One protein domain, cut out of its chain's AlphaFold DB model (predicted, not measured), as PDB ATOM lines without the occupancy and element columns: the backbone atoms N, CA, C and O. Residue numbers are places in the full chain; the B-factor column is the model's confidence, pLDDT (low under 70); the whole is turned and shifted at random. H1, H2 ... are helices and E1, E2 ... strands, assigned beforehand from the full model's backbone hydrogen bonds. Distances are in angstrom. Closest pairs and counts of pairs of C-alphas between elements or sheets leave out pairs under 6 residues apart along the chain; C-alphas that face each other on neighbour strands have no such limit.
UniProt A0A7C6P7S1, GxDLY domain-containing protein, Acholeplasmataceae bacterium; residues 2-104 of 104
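Overview. This is residues 2 to 104 of the 104 residues of the protein "GxDLY domain-containing protein" of Acholeplasmataceae bacterium (UniProt A0A7C6P7S1). This is a domain of little regular structure, mostly long loops, with a small ribbon of two short antiparallel strands, E1 and E2, off to one side; H3 lies out beyond one end of the ribbon, and residues 2 to 13, of which 3 to 12 belong to H1, and residues 87 to 95 stick out. The 103 printed residues include three named helices and two named strands, in the order H1, E1, H2, H3, E2; the class is mixed, with only 27 residues in named elements. The whole is loose, with radius of gyration of the C-alphas 16.4 A and spans of 46 by 37 by 27 A.

Along the chain. H1, residues 3 to 12, begins at C-alpha 3 (22.290, 33.216, 8.112) and is 14.7 A long. E1 is residues 31 to 33, 6.3 A; H2 38 to 41, 5.3 A; H3 55 to 61, 9.7 A. E2, residues 68 to 70, 6.6 A, ends at C-alpha 70 (13.205, 21.563, -15.632).

Arrangement. E1 and E2 are antiparallel at 146 degrees; N 31 and O 70 are within hydrogen-bond range, 2.9 A. H1 is apart from H2, H3 and E2. Every O i to N i+4 pair is within range in H3, 5 of 6 in H1; H2 is too short for one.

Size, cuts and confidence. The printed part has no cut. The links H1 to E1 and H2 to H3 are long. Residues 2 to 19, 26 to 28 and 85 to 104 have pLDDT under 70.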
ATOM      1  N   ASP A   2      21.214  37.673   8.446       45.78
ATOM      2  CA  ASP A   2      21.771  36.785   9.475       45.78
ATOM      3  C   ASP A   2      21.435  35.329   9.127       45.78
ATOM      4  O   ASP A   2      20.281  34.908   9.233       45.78
ATOM      5  N   ILE A   3      22.433  34.583   8.649       44.88
ATOM      6  CA  ILE A   3      22.290  33.216   8.112       44.88
ATOM      7  C   ILE A   3      21.614  32.289   9.136       44.88
ATOM      8  O   ILE A   3      20.795  31.449   8.773       44.88
ATOM      9  N   LYS A   4      21.856  32.520  10.434       51.09
ATOM     10  CA  LYS A   4      21.268  31.739  11.533       51.09
ATOM     11  C   LYS A   4      19.740  31.834  11.600       51.09
ATOM     12  O   LYS A   4      19.086  30.876  12.001       51.09
ATOM     13  N   LYS A   5      19.153  32.973  11.209       51.00
ATOM     14  CA  LYS A   5      17.691  33.169  11.194       51.00
ATOM     15  C   LYS A   5      17.010  32.452  10.028       51.00
ATOM     16  O   LYS A   5      15.864  32.039  10.170       51.00
ATOM     17  N   ILE A   6      17.696  32.320   8.895       51.50
ATOM     18  CA  ILE A   6      17.180  31.601   7.720       51.50
ATOM     19  C   ILE A   6      17.136  30.101   8.022       51.50
ATOM     20  O   ILE A   6      16.120  29.452   7.777       51.50
ATOM     21  N   ASP A   7      18.199  29.592   8.640       52.19
ATOM     22  CA  ASP A   7      18.341  28.177   8.981       52.19
ATOM     23  C   ASP A   7      17.302  27.725  10.027       52.19
ATOM     24  O   ASP A   7      16.718  26.651   9.908       52.19
ATOM     25  N   LEU A   8      16.960  28.589  10.997       50.31
ATOM     26  CA  LEU A   8      15.911  28.305  11.986       50.31
ATOM     27  C   LEU A   8      14.536  28.085  11.330       50.31
ATOM     28  O   LEU A   8      13.819  27.168  11.711       50.31
ATOM     29  N   ASN A   9      14.180  28.890  10.323       54.44
ATOM     30  CA  ASN A   9      12.908  28.756   9.606       54.44
ATOM     31  C   ASN A   9      12.873  27.533   8.673       54.44
ATOM     32  O   ASN A   9      11.791  27.019   8.397       54.44
ATOM     33  N   MET A  10      14.025  27.053   8.190       55.16
ATOM     34  CA  MET A  10      14.121  25.754   7.512       55.16
ATOM     35  C   MET A  10      13.983  24.595   8.502       55.16
ATOM     36  O   MET A  10      13.275  23.633   8.221       55.16
ATOM     37  N   ALA A  11      14.609  24.711   9.676       54.88
ATOM     38  CA  ALA A  11      14.569  23.696  10.721       54.88
ATOM     39  C   ALA A  11      13.196  23.571  11.405       54.88
ATOM     40  O   ALA A  11      12.882  22.511  11.933       54.88
ATOM     41  N   THR A  12      12.366  24.620  11.418       52.28
ATOM     42  CA  THR A  12      11.012  24.567  12.001       52.28
ATOM     43  C   THR A  12       9.923  24.193  10.997       52.28
ATOM     44  O   THR A  12       8.890  23.669  11.405       52.28
ATOM     45  N   ASN A  13      10.145  24.388   9.692       52.81
ATOM     46  CA  ASN A  13       9.203  24.019   8.628       52.81
ATOM     47  C   ASN A  13       9.473  22.620   8.055       52.81
ATOM     48  O   ASN A  13       9.394  22.408   6.841       52.81
ATOM     49  N   TYR A  14       9.751  21.639   8.918       51.94
ATOM     50  CA  TYR A  14       9.610  20.244   8.513       51.94
ATOM     51  C   TYR A  14       8.126  19.982   8.262       51.94
ATOM     52  O   TYR A  14       7.360  19.674   9.174       51.94
ATOM     53  N   LEU A  15       7.710  20.120   7.001       54.47
ATOM     54  CA  LEU A  15       6.508  19.465   6.508       54.47
ATOM     55  C   LEU A  15       6.595  18.013   6.979       54.47
ATOM     56  O   LEU A  15       7.598  17.349   6.716       54.47
ATOM     57  N   SER A  16       5.587  17.558   7.725       51.94
ATOM     58  CA  SER A  16       5.486  16.180   8.209       51.94
ATOM     59  C   SER A  16       5.875  15.226   7.078       51.94
ATOM     60  O   SER A  16       5.191  15.177   6.050       51.94
ATOM     61  N   VAL A  17       7.004  14.533   7.253       51.75
ATOM     62  CA  VAL A  17       7.696  13.738   6.219       51.75
ATOM     63  C   VAL A  17       6.779  12.661   5.613       51.75
ATOM     64  O   VAL A  17       6.976  12.240   4.476       51.75
ATOM     65  N   ASP A  18       5.704  12.316   6.320       52.19
ATOM     66  CA  ASP A  18       4.724  11.277   6.001       52.19
ATOM     67  C   ASP A  18       3.851  11.531   4.753       52.19
ATOM     68  O   ASP A  18       3.023  10.689   4.408       52.19
ATOM     69  N   LYS A  19       4.005  12.661   4.042       64.00
ATOM     70  CA  LYS A  19       3.261  12.954   2.791       64.00
ATOM     71  C   LYS A  19       4.131  13.366   1.598       64.00
ATOM     72  O   LYS A  19       3.613  13.921   0.630       64.00
ATOM     73  N   LEU A  20       5.441  13.127   1.639       70.62
ATOM     74  CA  LEU A  20       6.322  13.457   0.515       70.62
ATOM     75  C   LEU A  20       6.412  12.294  -0.477       70.62
ATOM     76  O   LEU A  20       6.805  11.186  -0.119       70.62
ATOM     77  N   ASN A  21       6.090  12.562  -1.744       78.25
ATOM     78  CA  ASN A  21       6.375  11.642  -2.840       78.25
ATOM     79  C   ASN A  21       7.787  11.917  -3.375       78.25
ATOM     80  O   ASN A  21       8.002  12.908  -4.078       78.25
ATOM     81  N   TRP A  22       8.753  11.070  -3.014       80.88
ATOM     82  CA  TRP A  22      10.132  11.190  -3.486       80.88
ATOM     83  C   TRP A  22      10.261  10.623  -4.896       80.88
ATOM     84  O   TRP A  22      10.068   9.431  -5.111       80.88
ATOM     85  N   ILE A  23      10.629  11.484  -5.839       80.62
ATOM     86  CA  ILE A  23      10.866  11.115  -7.235       80.62
ATOM     87  C   ILE A  23      12.376  11.151  -7.468       80.62
ATOM     88  O   ILE A  23      13.045  12.105  -7.061       80.62
ATOM     89  N   GLN A  24      12.920  10.113  -8.098       79.62
ATOM     90  CA  GLN A  24      14.335  10.074  -8.446       79.62
ATOM     91  C   GLN A  24      14.582  10.921  -9.694       79.62
ATOM     92  O   GLN A  24      13.749  11.014 -10.591       79.62
ATOM     93  N   VAL A  25      15.770  11.515  -9.786       72.81
ATOM     94  CA  VAL A  25      16.162  12.344 -10.941       72.81
ATOM     95  C   VAL A  25      16.099  11.572 -12.266       72.81
ATOM     96  O   VAL A  25      15.875  12.161 -13.319       72.81
ATOM     97  N   ASN A  26      16.276  10.253 -12.212       67.81
ATOM     98  CA  ASN A  26      16.253   9.389 -13.388       67.81
ATOM     99  C   ASN A  26      14.830   9.045 -13.858       67.81
ATOM    100  O   ASN A  26      14.683   8.382 -14.883       67.81
ATOM    101  N   ASP A  27      13.796   9.479 -13.134       63.09
ATOM    102  CA  ASP A  27      12.408   9.267 -13.527       63.09
ATOM    103  C   ASP A  27      12.003  10.276 -14.617       63.09
ATOM    104  O   ASP A  27      12.410  11.438 -14.599       63.09
ATOM    105  N   ASN A  28      11.131   9.861 -15.545       63.78
ATOM    106  CA  ASN A  28      10.690  10.635 -16.725       63.78
ATOM    107  C   ASN A  28       9.993  11.985 -16.425       63.78
ATOM    108  O   ASN A  28       9.529  12.660 -17.342       63.78
ATOM    109  N   ASN A  29       9.887  12.379 -15.156       72.62
ATOM    110  CA  ASN A  29       9.214  13.595 -14.707       72.62
ATOM    111  C   ASN A  29      10.131  14.831 -14.691       72.62
ATOM    112  O   ASN A  29       9.632  15.950 -14.558       72.62
ATOM    113  N   PHE A  30      11.447  14.646 -14.835       81.12
ATOM    114  CA  PHE A  30      12.422  15.735 -14.859       81.12
ATOM    115  C   PHE A  30      13.191  15.759 -16.173       81.12
ATOM    116  O   PHE A  30      13.645  14.732 -16.675       81.12
ATOM    117  N   VAL A  31      13.403  16.961 -16.705       86.50
ATOM    118  CA  VAL A  31      14.332  17.181 -17.812       86.50
ATOM    119  C   VAL A  31      15.601  17.811 -17.256       86.50
ATOM    120  O   VAL A  31      15.609  18.974 -16.853       86.50
ATOM    121  N   LEU A  32      16.688  17.042 -17.244       86.44
ATOM    122  CA  LEU A  32      18.017  17.551 -16.914       86.44
ATOM    123  C   LEU A  32      18.581  18.351 -18.092       86.44
ATOM    124  O   LEU A  32      18.665  17.848 -19.213       86.44
ATOM    125  N   LYS A  33      19.017  19.585 -17.832       88.62
ATOM    126  CA  LYS A  33      19.677  20.457 -18.812       88.62
ATOM    127  C   LYS A  33      21.054  20.879 -18.307       88.62
ATOM    128  O   LYS A  33      21.293  20.953 -17.106       88.62
ATOM    129  N   GLY A  34      21.982  21.111 -19.237       88.81
ATOM    130  CA  GLY A  34      23.378  21.463 -18.931       88.81
ATOM    131  C   GLY A  34      24.272  20.290 -18.497       88.81
ATOM    132  O   GLY A  34      25.483  20.458 -18.406       88.81
ATOM    133  N   GLY A  35      23.713  19.095 -18.271       88.50
ATOM    134  CA  GLY A  35      24.453  17.882 -17.902       88.50
ATOM    135  C   GLY A  35      24.804  17.006 -19.106       88.50
ATOM    136  O   GLY A  35      24.252  15.917 -19.230       88.50
ATOM    137  N   LEU A  36      25.694  17.480 -19.989       90.12
ATOM    138  CA  LEU A  36      26.030  16.796 -21.252       90.12
ATOM    139  C   LEU A  36      26.438  15.324 -21.060       90.12
ATOM    140  O   LEU A  36      26.024  14.491 -21.856       90.12
ATOM    141  N   PHE A  37      27.189  15.017 -19.997       90.62
ATOM    142  CA  PHE A  37      27.736  13.680 -19.722       90.62
ATOM    143  C   PHE A  37      27.020  12.938 -18.582       90.62
ATOM    144  O   PHE A  37      27.565  12.004 -17.994       90.62
ATOM    145  N   PHE A  38      25.815  13.374 -18.198       88.62
ATOM    146  CA  PHE A  38      25.106  12.783 -17.060       88.62
ATOM    147  C   PHE A  38      24.772  11.302 -17.281       88.62
ATOM    148  O   PHE A  38      24.853  10.504 -16.347       88.62
ATOM    149  N   LYS A  39      24.408  10.923 -18.514       86.44
ATOM    150  CA  LYS A  39      24.014   9.545 -18.842       86.44
ATOM    151  C   LYS A  39      25.194   8.583 -18.746       86.44
ATOM    152  O   LYS A  39      25.037   7.472 -18.251       86.44
ATOM    153  N   GLU A  40      26.355   9.025 -19.205       87.69
ATOM    154  CA  GLU A  40      27.601   8.272 -19.244       87.69
ATOM    155  C   GLU A  40      28.203   8.156 -17.844       87.69
ATOM    156  O   GLU A  40      28.523   7.057 -17.396       87.69
ATOM    157  N   ASN A  41      28.296   9.279 -17.128       87.94
ATOM    158  CA  ASN A  41      28.959   9.331 -15.829       87.94
ATOM    159  C   ASN A  41      28.071   8.851 -14.671       87.94
ATOM    160  O   ASN A  41      28.572   8.597 -13.580       87.94
ATOM    161  N   LYS A  42      26.742   8.820 -14.854       87.06
ATOM    162  CA  LYS A  42      25.758   8.651 -13.765       87.06
ATOM    163  C   LYS A  42      25.992   9.625 -12.597       87.06
ATOM    164  O   LYS A  42      25.736   9.307 -11.438       87.06
ATOM    165  N   SER A  43      26.494  10.819 -12.909       87.25
ATOM    166  CA  SER A  43      26.837  11.871 -11.951       87.25
ATOM    167  C   SER A  43      26.651  13.251 -12.578       87.25
ATOM    168  O   SER A  43      26.625  13.406 -13.799       87.25
ATOM    169  N   PHE A  44      26.541  14.283 -11.740       87.88
ATOM    170  CA  PHE A  44      26.384  15.679 -12.175       87.88
ATOM    171  C   PHE A  44      27.715  16.355 -12.542       87.88
ATOM    172  O   PHE A  44      27.856  17.573 -12.423       87.88
ATOM    173  N   HIS A  45      28.711  15.575 -12.968       90.75
ATOM    174  CA  HIS A  45      29.976  16.104 -13.464       90.75
ATOM    175  C   HIS A  45      29.801  16.694 -14.870       90.75
ATOM    176  O   HIS A  45      29.082  16.157 -15.713       90.75
ATOM    177  N   ARG A  46      30.490  17.805 -15.136       89.69
ATOM    178  CA  ARG A  46      30.460  18.511 -16.428       89.69
ATOM    179  C   ARG A  46      31.400  17.925 -17.467       89.69
ATOM    180  O   ARG A  46      31.259  18.243 -18.642       89.69
ATOM    181  N   LEU A  47      32.376  17.136 -17.036       90.56
ATOM    182  CA  LEU A  47      33.348  16.482 -17.902       90.56
ATOM    183  C   LEU A  47      33.168  14.961 -17.818       90.56
ATOM    184  O   LEU A  47      32.747  14.474 -16.765       90.56
ATOM    185  N   PRO A  48      33.475  14.209 -18.888       91.12
ATOM    186  CA  PRO A  48      33.419  12.755 -18.842       91.12
ATOM    187  C   PRO A  48      34.523  12.215 -17.927       91.12
ATOM    188  O   PRO A  48      35.602  12.802 -17.841       91.12
ATOM    189  N   GLU A  49      34.273  11.093 -17.253       87.56
ATOM    190  CA  GLU A  49      35.242  10.515 -16.303       87.56
ATOM    191  C   GLU A  49      36.552  10.061 -16.960       87.56
ATOM    192  O   GLU A  49      37.587   9.998 -16.301       87.56
ATOM    193  N   THR A  50      36.521   9.793 -18.264       89.25
ATOM    194  CA  THR A  50      37.661   9.313 -19.053       89.25
ATOM    195  C   THR A  50      38.508  10.431 -19.662       89.25
ATOM    196  O   THR A  50      39.441  10.140 -20.407       89.25
ATOM    197  N   ILE A  51      38.200  11.708 -19.401       91.38
ATOM    198  CA  ILE A  51      38.967  12.808 -19.994       91.38
ATOM    199  C   ILE A  51      40.362  12.916 -19.372       91.38
ATOM    200  O   ILE A  51      40.518  13.074 -18.161       91.38
ATOM    201  N   GLU A  52      41.388  12.923 -20.217       92.56
ATOM    202  CA  GLU A  52      42.754  13.212 -19.791       92.56
ATOM    203  C   GLU A  52      43.029  14.713 -19.910       92.56
ATOM    204  O   GLU A  52      43.047  15.297 -20.994       92.56
ATOM    205  N   THR A  53      43.199  15.377 -18.766       93.06
ATOM    206  CA  THR A  53      43.494  16.811 -18.702       93.06
ATOM    207  C   THR A  53      44.210  17.169 -17.398       93.06
ATOM    208  O   THR A  53      44.540  16.305 -16.585       93.06
ATOM    209  N   ARG A  54      44.482  18.459 -17.176       94.19
ATOM    210  CA  ARG A  54      45.170  18.940 -15.968       94.19
ATOM    211  C   ARG A  54      44.353  18.601 -14.707       94.19
ATOM    212  O   ARG A  54      43.145  18.839 -14.712       94.19
ATOM    213  N   PRO A  55      44.982  18.189 -13.588       89.94
ATOM    214  CA  PRO A  55      44.267  17.810 -12.361       89.94
ATOM    215  C   PRO A  55      43.272  18.863 -11.852       89.94
ATOM    216  O   PRO A  55      42.156  18.534 -11.461       89.94
ATOM    217  N   ASN A  56      43.623  20.149 -11.936       89.00
ATOM    218  CA  ASN A  56      42.733  21.236 -11.516       89.00
ATOM    219  C   ASN A  56      41.470  21.337 -12.385       89.00
ATOM    220  O   ASN A  56      40.403  21.675 -11.881       89.00
ATOM    221  N   LEU A  57      41.577  21.025 -13.680       88.94
ATOM    222  CA  LEU A  57      40.431  20.995 -14.587       88.94
ATOM    223  C   LEU A  57      39.544  19.778 -14.315       88.94
ATOM    224  O   LEU A  57      38.326  19.912 -14.373       88.94
ATOM    225  N   ILE A  58      40.129  18.637 -13.935       89.94
ATOM    226  CA  ILE A  58      39.371  17.463 -13.476       89.94
ATOM    227  C   ILE A  58      38.565  17.826 -12.224       89.94
ATOM    228  O   ILE A  58      37.361  17.586 -12.178       89.94
ATOM    229  N   THR A  59      39.192  18.472 -11.237       87.25
ATOM    230  CA  THR A  59      38.507  18.931 -10.018       87.25
ATOM    231  C   THR A  59      37.376  19.911 -10.338       87.25
ATOM    232  O   THR A  59      36.249  19.700  -9.897       87.25
ATOM    233  N   LEU A  60      37.626  20.932 -11.167       86.81
ATOM    234  CA  LEU A  60      36.598  21.889 -11.604       86.81
ATOM    235  C   LEU A  60      35.477  21.233 -12.428       86.81
ATOM    236  O   LEU A  60      34.326  21.680 -12.387       86.81
ATOM    237  N   GLY A  61      35.796  20.171 -13.165       89.06
ATOM    238  CA  GLY A  61      34.850  19.370 -13.934       89.06
ATOM    239  C   GLY A  61      33.834  18.627 -13.069       89.06
ATOM    240  O   GLY A  61      32.737  18.349 -13.548       89.06
ATOM    241  N   LYS A  62      34.141  18.374 -11.790       87.25
ATOM    242  CA  LYS A  62      33.210  17.734 -10.846       87.25
ATOM    243  C   LYS A  62      32.100  18.665 -10.345       87.25
ATOM    244  O   LYS A  62      31.114  18.192  -9.793       87.25
ATOM    245  N   HIS A  63      32.233  19.979 -10.536       86.06
ATOM    246  CA  HIS A  63      31.199  20.937 -10.136       86.06
ATOM    247  C   HIS A  63      30.010  20.900 -11.098       86.06
ATOM    248  O   HIS A  63      30.204  20.939 -12.311       86.06
ATOM    249  N   SER A  64      28.791  20.954 -10.558       87.62
ATOM    250  CA  SER A  64      27.520  20.941 -11.297       87.62
ATOM    251  C   SER A  64      27.093  22.309 -11.860       87.62
ATOM    252  O   SER A  64      25.925  22.530 -12.173       87.62
ATOM    253  N   SER A  65      28.015  23.268 -11.988       86.06
ATOM    254  CA  SER A  65      27.701  24.640 -12.412       86.06
ATOM    255  C   SER A  65      27.004  24.690 -13.779       86.06
ATOM    256  O   SER A  65      27.533  24.195 -14.770       86.06
ATOM    257  N   GLY A  66      25.840  25.337 -13.848       86.62
ATOM    258  CA  GLY A  66      25.050  25.448 -15.082       86.62
ATOM    259  C   GLY A  66      24.152  24.241 -15.376       86.62
ATOM    260  O   GLY A  66      23.407  24.272 -16.354       86.62
ATOM    261  N   ILE A  67      24.181  23.206 -14.530       89.12
ATOM    262  CA  ILE A  67      23.216  22.108 -14.565       89.12
ATOM    263  C   ILE A  67      21.941  22.541 -13.837       89.12
ATOM    264  O   ILE A  67      22.009  23.120 -12.753       89.12
ATOM    265  N   TYR A  68      20.778  22.248 -14.418       88.19
ATOM    266  CA  TYR A  68      19.485  22.501 -13.784       88.19
ATOM    267  C   TYR A  68      18.433  21.465 -14.184       88.19
ATOM    268  O   TYR A  68      18.515  20.840 -15.246       88.19
ATOM    269  N   PHE A  69      17.426  21.313 -13.325       86.69
ATOM    270  CA  PHE A  69      16.237  20.513 -13.596       86.69
ATOM    271  C   PHE A  69      15.100  21.406 -14.070       86.69
ATOM    272  O   PHE A  69      14.813  22.436 -13.464       86.69
ATOM    273  N   ASP A  70      14.442  20.977 -15.136       86.62
ATOM    274  CA  ASP A  70      13.205  21.563 -15.632       86.62
ATOM    275  C   ASP A  70      12.066  20.574 -15.368       86.62
ATOM    276  O   ASP A  70      12.127  19.410 -15.775       86.62
ATOM    277  N   PHE A  71      11.056  21.023 -14.627       85.88
ATOM    278  CA  PHE A  71       9.882  20.236 -14.269       85.88
ATOM    279  C   PHE A  71       8.679  21.143 -14.034       85.88
ATOM    280  O   PHE A  71       8.805  22.342 -13.778       85.88
ATOM    281  N   LYS A  72       7.486  20.550 -14.105       87.06
ATOM    282  CA  LYS A  72       6.220  21.216 -13.797       87.06
ATOM    283  C   LYS A  72       5.518  20.458 -12.686       87.06
ATOM    284  O   LYS A  72       5.428  19.237 -12.729       87.06
ATOM    285  N   THR A  73       5.001  21.187 -11.707       83.50
ATOM    286  CA  THR A  73       4.226  20.616 -10.607       83.50
ATOM    287  C   THR A  73       3.111  21.569 -10.198       83.50
ATOM    288  O   THR A  73       3.247  22.784 -10.325       83.50
ATOM    289  N   ASN A  74       1.998  21.012  -9.727       85.88
ATOM    290  CA  ASN A  74       0.933  21.746  -9.044       85.88
ATOM    291  C   ASN A  74       1.089  21.698  -7.511       85.88
ATOM    292  O   ASN A  74       0.204  22.171  -6.801       85.88
ATOM    293  N   SER A  75       2.178  21.106  -7.007       82.06
ATOM    294  CA  SER A  75       2.459  21.030  -5.577       82.06
ATOM    295  C   SER A  75       2.637  22.422  -4.976       82.06
ATOM    296  O   SER A  75       3.273  23.295  -5.563       82.06
ATOM    297  N   THR A  76       2.120  22.609  -3.766       82.06
ATOM    298  CA  THR A  76       2.305  23.833  -2.975       82.06
ATOM    299  C   THR A  76       3.659  23.877  -2.268       82.06
ATOM    300  O   THR A  76       4.045  24.925  -1.756       82.06
ATOM    301  N   ALA A  77       4.387  22.756  -2.246       78.81
ATOM    302  CA  ALA A  77       5.705  22.641  -1.639       78.81
ATOM    303  C   ALA A  77       6.634  21.732  -2.454       78.81
ATOM    304  O   ALA A  77       6.206  20.737  -3.044       78.81
ATOM    305  N   ILE A  78       7.925  22.061  -2.457       81.44
ATOM    306  CA  ILE A  78       8.980  21.272  -3.095       81.44
ATOM    307  C   ILE A  78      10.052  21.009  -2.045       81.44
ATOM    308  O   ILE A  78      10.499  21.927  -1.364       81.44
ATOM    309  N   SER A  79      10.445  19.746  -1.908       80.75
ATOM    310  CA  SER A  79      11.542  19.319  -1.040       80.75
ATOM    311  C   SER A  79      12.637  18.693  -1.887       80.75
ATOM    312  O   SER A  79      12.353  17.950  -2.825       80.75
ATOM    313  N   LEU A  80      13.888  18.996  -1.554       79.94
ATOM    314  CA  LEU A  80      15.060  18.499  -2.259       79.94
ATOM    315  C   LEU A  80      15.948  17.733  -1.280       79.94
ATOM    316  O   LEU A  80      16.316  18.257  -0.231       79.94
ATOM    317  N   LYS A  81      16.313  16.504  -1.648       81.88
ATOM    318  CA  LYS A  81      17.304  15.697  -0.936       81.88
ATOM    319  C   LYS A  81      18.529  15.556  -1.829       81.88
ATOM    320  O   LYS A  81      18.420  15.022  -2.928       81.88
ATOM    321  N   ILE A  82      19.667  16.066  -1.369       78.44
ATOM    322  CA  ILE A  82      20.924  16.074  -2.123       78.44
ATOM    323  C   ILE A  82      22.091  15.690  -1.223       78.44
ATOM    324  O   ILE A  82      22.188  16.165  -0.094       78.44
ATOM    325  N   ASP A  83      22.998  14.891  -1.775       80.38
ATOM    326  CA  ASP A  83      24.297  14.608  -1.177       80.38
ATOM    327  C   ASP A  83      25.348  15.484  -1.867       80.38
ATOM    328  O   ASP A  83      25.658  15.309  -3.047       80.38
ATOM    329  N   ILE A  84      25.885  16.470  -1.143       74.12
ATOM    330  CA  ILE A  84      26.908  17.383  -1.666       74.12
ATOM    331  C   ILE A  84      28.287  16.896  -1.218       74.12
ATOM    332  O   ILE A  84      28.721  17.129  -0.089       74.12
ATOM    333  N   LEU A  85      29.013  16.261  -2.137       67.06
ATOM    334  CA  LEU A  85      30.380  15.779  -1.932       67.06
ATOM    335  C   LEU A  85      31.422  16.891  -2.160       67.06
ATOM    336  O   LEU A  85      32.365  16.711  -2.920       67.06
ATOM    337  N   SER A  86      31.278  18.067  -1.541       58.31
ATOM    338  CA  SER A  86      32.426  18.969  -1.355       58.31
ATOM    339  C   SER A  86      32.166  20.033  -0.291       58.31
ATOM    340  O   SER A  86      31.154  20.730  -0.318       58.31
ATOM    341  N   LYS A  87      33.143  20.203   0.604       55.22
ATOM    342  CA  LYS A  87      33.365  21.426   1.379       55.22
ATOM    343  C   LYS A  87      34.398  22.273   0.637       55.22
ATOM    344  O   LYS A  87      35.564  22.289   1.009       55.22
ATOM    345  N   ALA A  88      33.990  22.977  -0.408       47.31
ATOM    346  CA  ALA A  88      34.719  24.167  -0.831       47.31
ATOM    347  C   ALA A  88      33.859  25.372  -0.454       47.31
ATOM    348  O   ALA A  88      33.235  25.996  -1.305       47.31
ATOM    349  N   TYR A  89      33.779  25.658   0.850       50.31
ATOM    350  CA  TYR A  89      33.325  26.970   1.293       50.31
ATOM    351  C   TYR A  89      34.358  27.978   0.792       50.31
ATOM    352  O   TYR A  89      35.415  28.167   1.391       50.31
ATOM    353  N   MET A  90      34.093  28.569  -0.366       55.97
ATOM    354  CA  MET A  90      34.772  29.784  -0.760       55.97
ATOM    355  C   MET A  90      34.107  30.889   0.049       55.97
ATOM    356  O   MET A  90      32.912  31.099  -0.096       55.97
ATOM    357  N   ALA A  91      34.850  31.582   0.916       58.34
ATOM    358  CA  ALA A  91      34.278  32.584   1.827       58.34
ATOM    359  C   ALA A  91      33.482  33.703   1.120       58.34
ATOM    360  O   ALA A  91      32.702  34.404   1.752       58.34
ATOM    361  N   HIS A  92      33.675  33.852  -0.193       67.31
ATOM    362  CA  HIS A  92      32.979  34.801  -1.056       67.31
ATOM    363  C   HIS A  92      31.791  34.201  -1.835       67.31
ATOM    364  O   HIS A  92      31.173  34.917  -2.618       67.31
ATOM    365  N   MET A  93      31.476  32.912  -1.670       56.97
ATOM    366  CA  MET A  93      30.335  32.257  -2.313       56.97
ATOM    367  C   MET A  93      29.367  31.708  -1.270       56.97
ATOM    368  O   MET A  93      29.726  30.877  -0.435       56.97
ATOM    369  N   GLU A  94      28.110  32.137  -1.358       57.22
ATOM    370  CA  GLU A  94      27.016  31.446  -0.681       57.22
ATOM    371  C   GLU A  94      26.769  30.085  -1.348       57.22
ATOM    372  O   GLU A  94      26.986  29.908  -2.551       57.22
ATOM    373  N   ILE A  95      26.314  29.103  -0.566       55.47
ATOM    374  CA  ILE A  95      25.908  27.797  -1.094       55.47
ATOM    375  C   ILE A  95      24.659  28.017  -1.956       55.47
ATOM    376  O   ILE A  95      23.553  28.153  -1.442       55.47
ATOM    377  N   ALA A  96      24.842  28.073  -3.273       45.50
ATOM    378  CA  ALA A  96      23.757  28.283  -4.219       45.50
ATOM    379  C   ALA A  96      23.278  26.943  -4.791       45.50
ATOM    380  O   ALA A  96      23.904  26.366  -5.680       45.50
ATOM    381  N   VAL A  97      22.132  26.463  -4.306       51.59
ATOM    382  CA  VAL A  97      21.316  25.475  -5.021       51.59
ATOM    383  C   VAL A  97      20.257  26.260  -5.793       51.59
ATOM    384  O   VAL A  97      19.280  26.729  -5.215       51.59
ATOM    385  N   LEU A  98      20.472  26.468  -7.095       41.06
ATOM    386  CA  LEU A  98      19.525  27.204  -7.932       41.06
ATOM    387  C   LEU A  98      18.411  26.263  -8.411       41.06
ATOM    388  O   LEU A  98      18.603  25.479  -9.339       41.06
ATOM    389  N   LEU A  99      17.233  26.362  -7.795       46.28
ATOM    390  CA  LEU A  99      15.995  25.786  -8.325       46.28
ATOM    391  C   LEU A  99      15.263  26.865  -9.129       46.28
ATOM    392  O   LEU A  99      14.778  27.847  -8.570       46.28
ATOM    393  N   VAL A 100      15.186  26.697 -10.451       38.81
ATOM    394  CA  VAL A 100      14.400  27.591 -11.312       38.81
ATOM    395  C   VAL A 100      12.936  27.170 -11.232       38.81
ATOM    396  O   VAL A 100      12.514  26.215 -11.878       38.81
ATOM    397  N   LEU A 101      12.149  27.890 -10.434       35.34
ATOM    398  CA  LEU A 101      10.699  27.721 -10.376       35.34
ATOM    399  C   LEU A 101      10.051  28.596 -11.450       35.34
ATOM    400  O   LEU A 101       9.979  29.815 -11.307       35.34
ATOM    401  N   LYS A 102       9.547  27.984 -12.526       28.59
ATOM    402  CA  LYS A 102       8.576  28.657 -13.397       28.59
ATOM    403  C   LYS A 102       7.171  28.433 -12.846       28.59
ATOM    404  O   LYS A 102       6.587  27.368 -13.030       28.59
ATOM    405  N   SER A 103       6.643  29.452 -12.172       29.56
ATOM    406  CA  SER A 103       5.199  29.615 -11.986       29.56
ATOM    407  C   SER A 103       4.588  30.215 -13.258       29.56
ATOM    408  O   SER A 103       5.287  30.934 -13.966       29.56
ATOM    409  N   LYS A 104       3.321  29.855 -13.508       39.84
ATOM    410  CA  LYS A 104       2.449  30.178 -14.656       39.84
ATOM    411  C   LYS A 104       2.838  31.388 -15.504       39.84
ATOM    412  O   LYS A 104       2.951  32.490 -14.930       39.84
TER     413      LYS A 104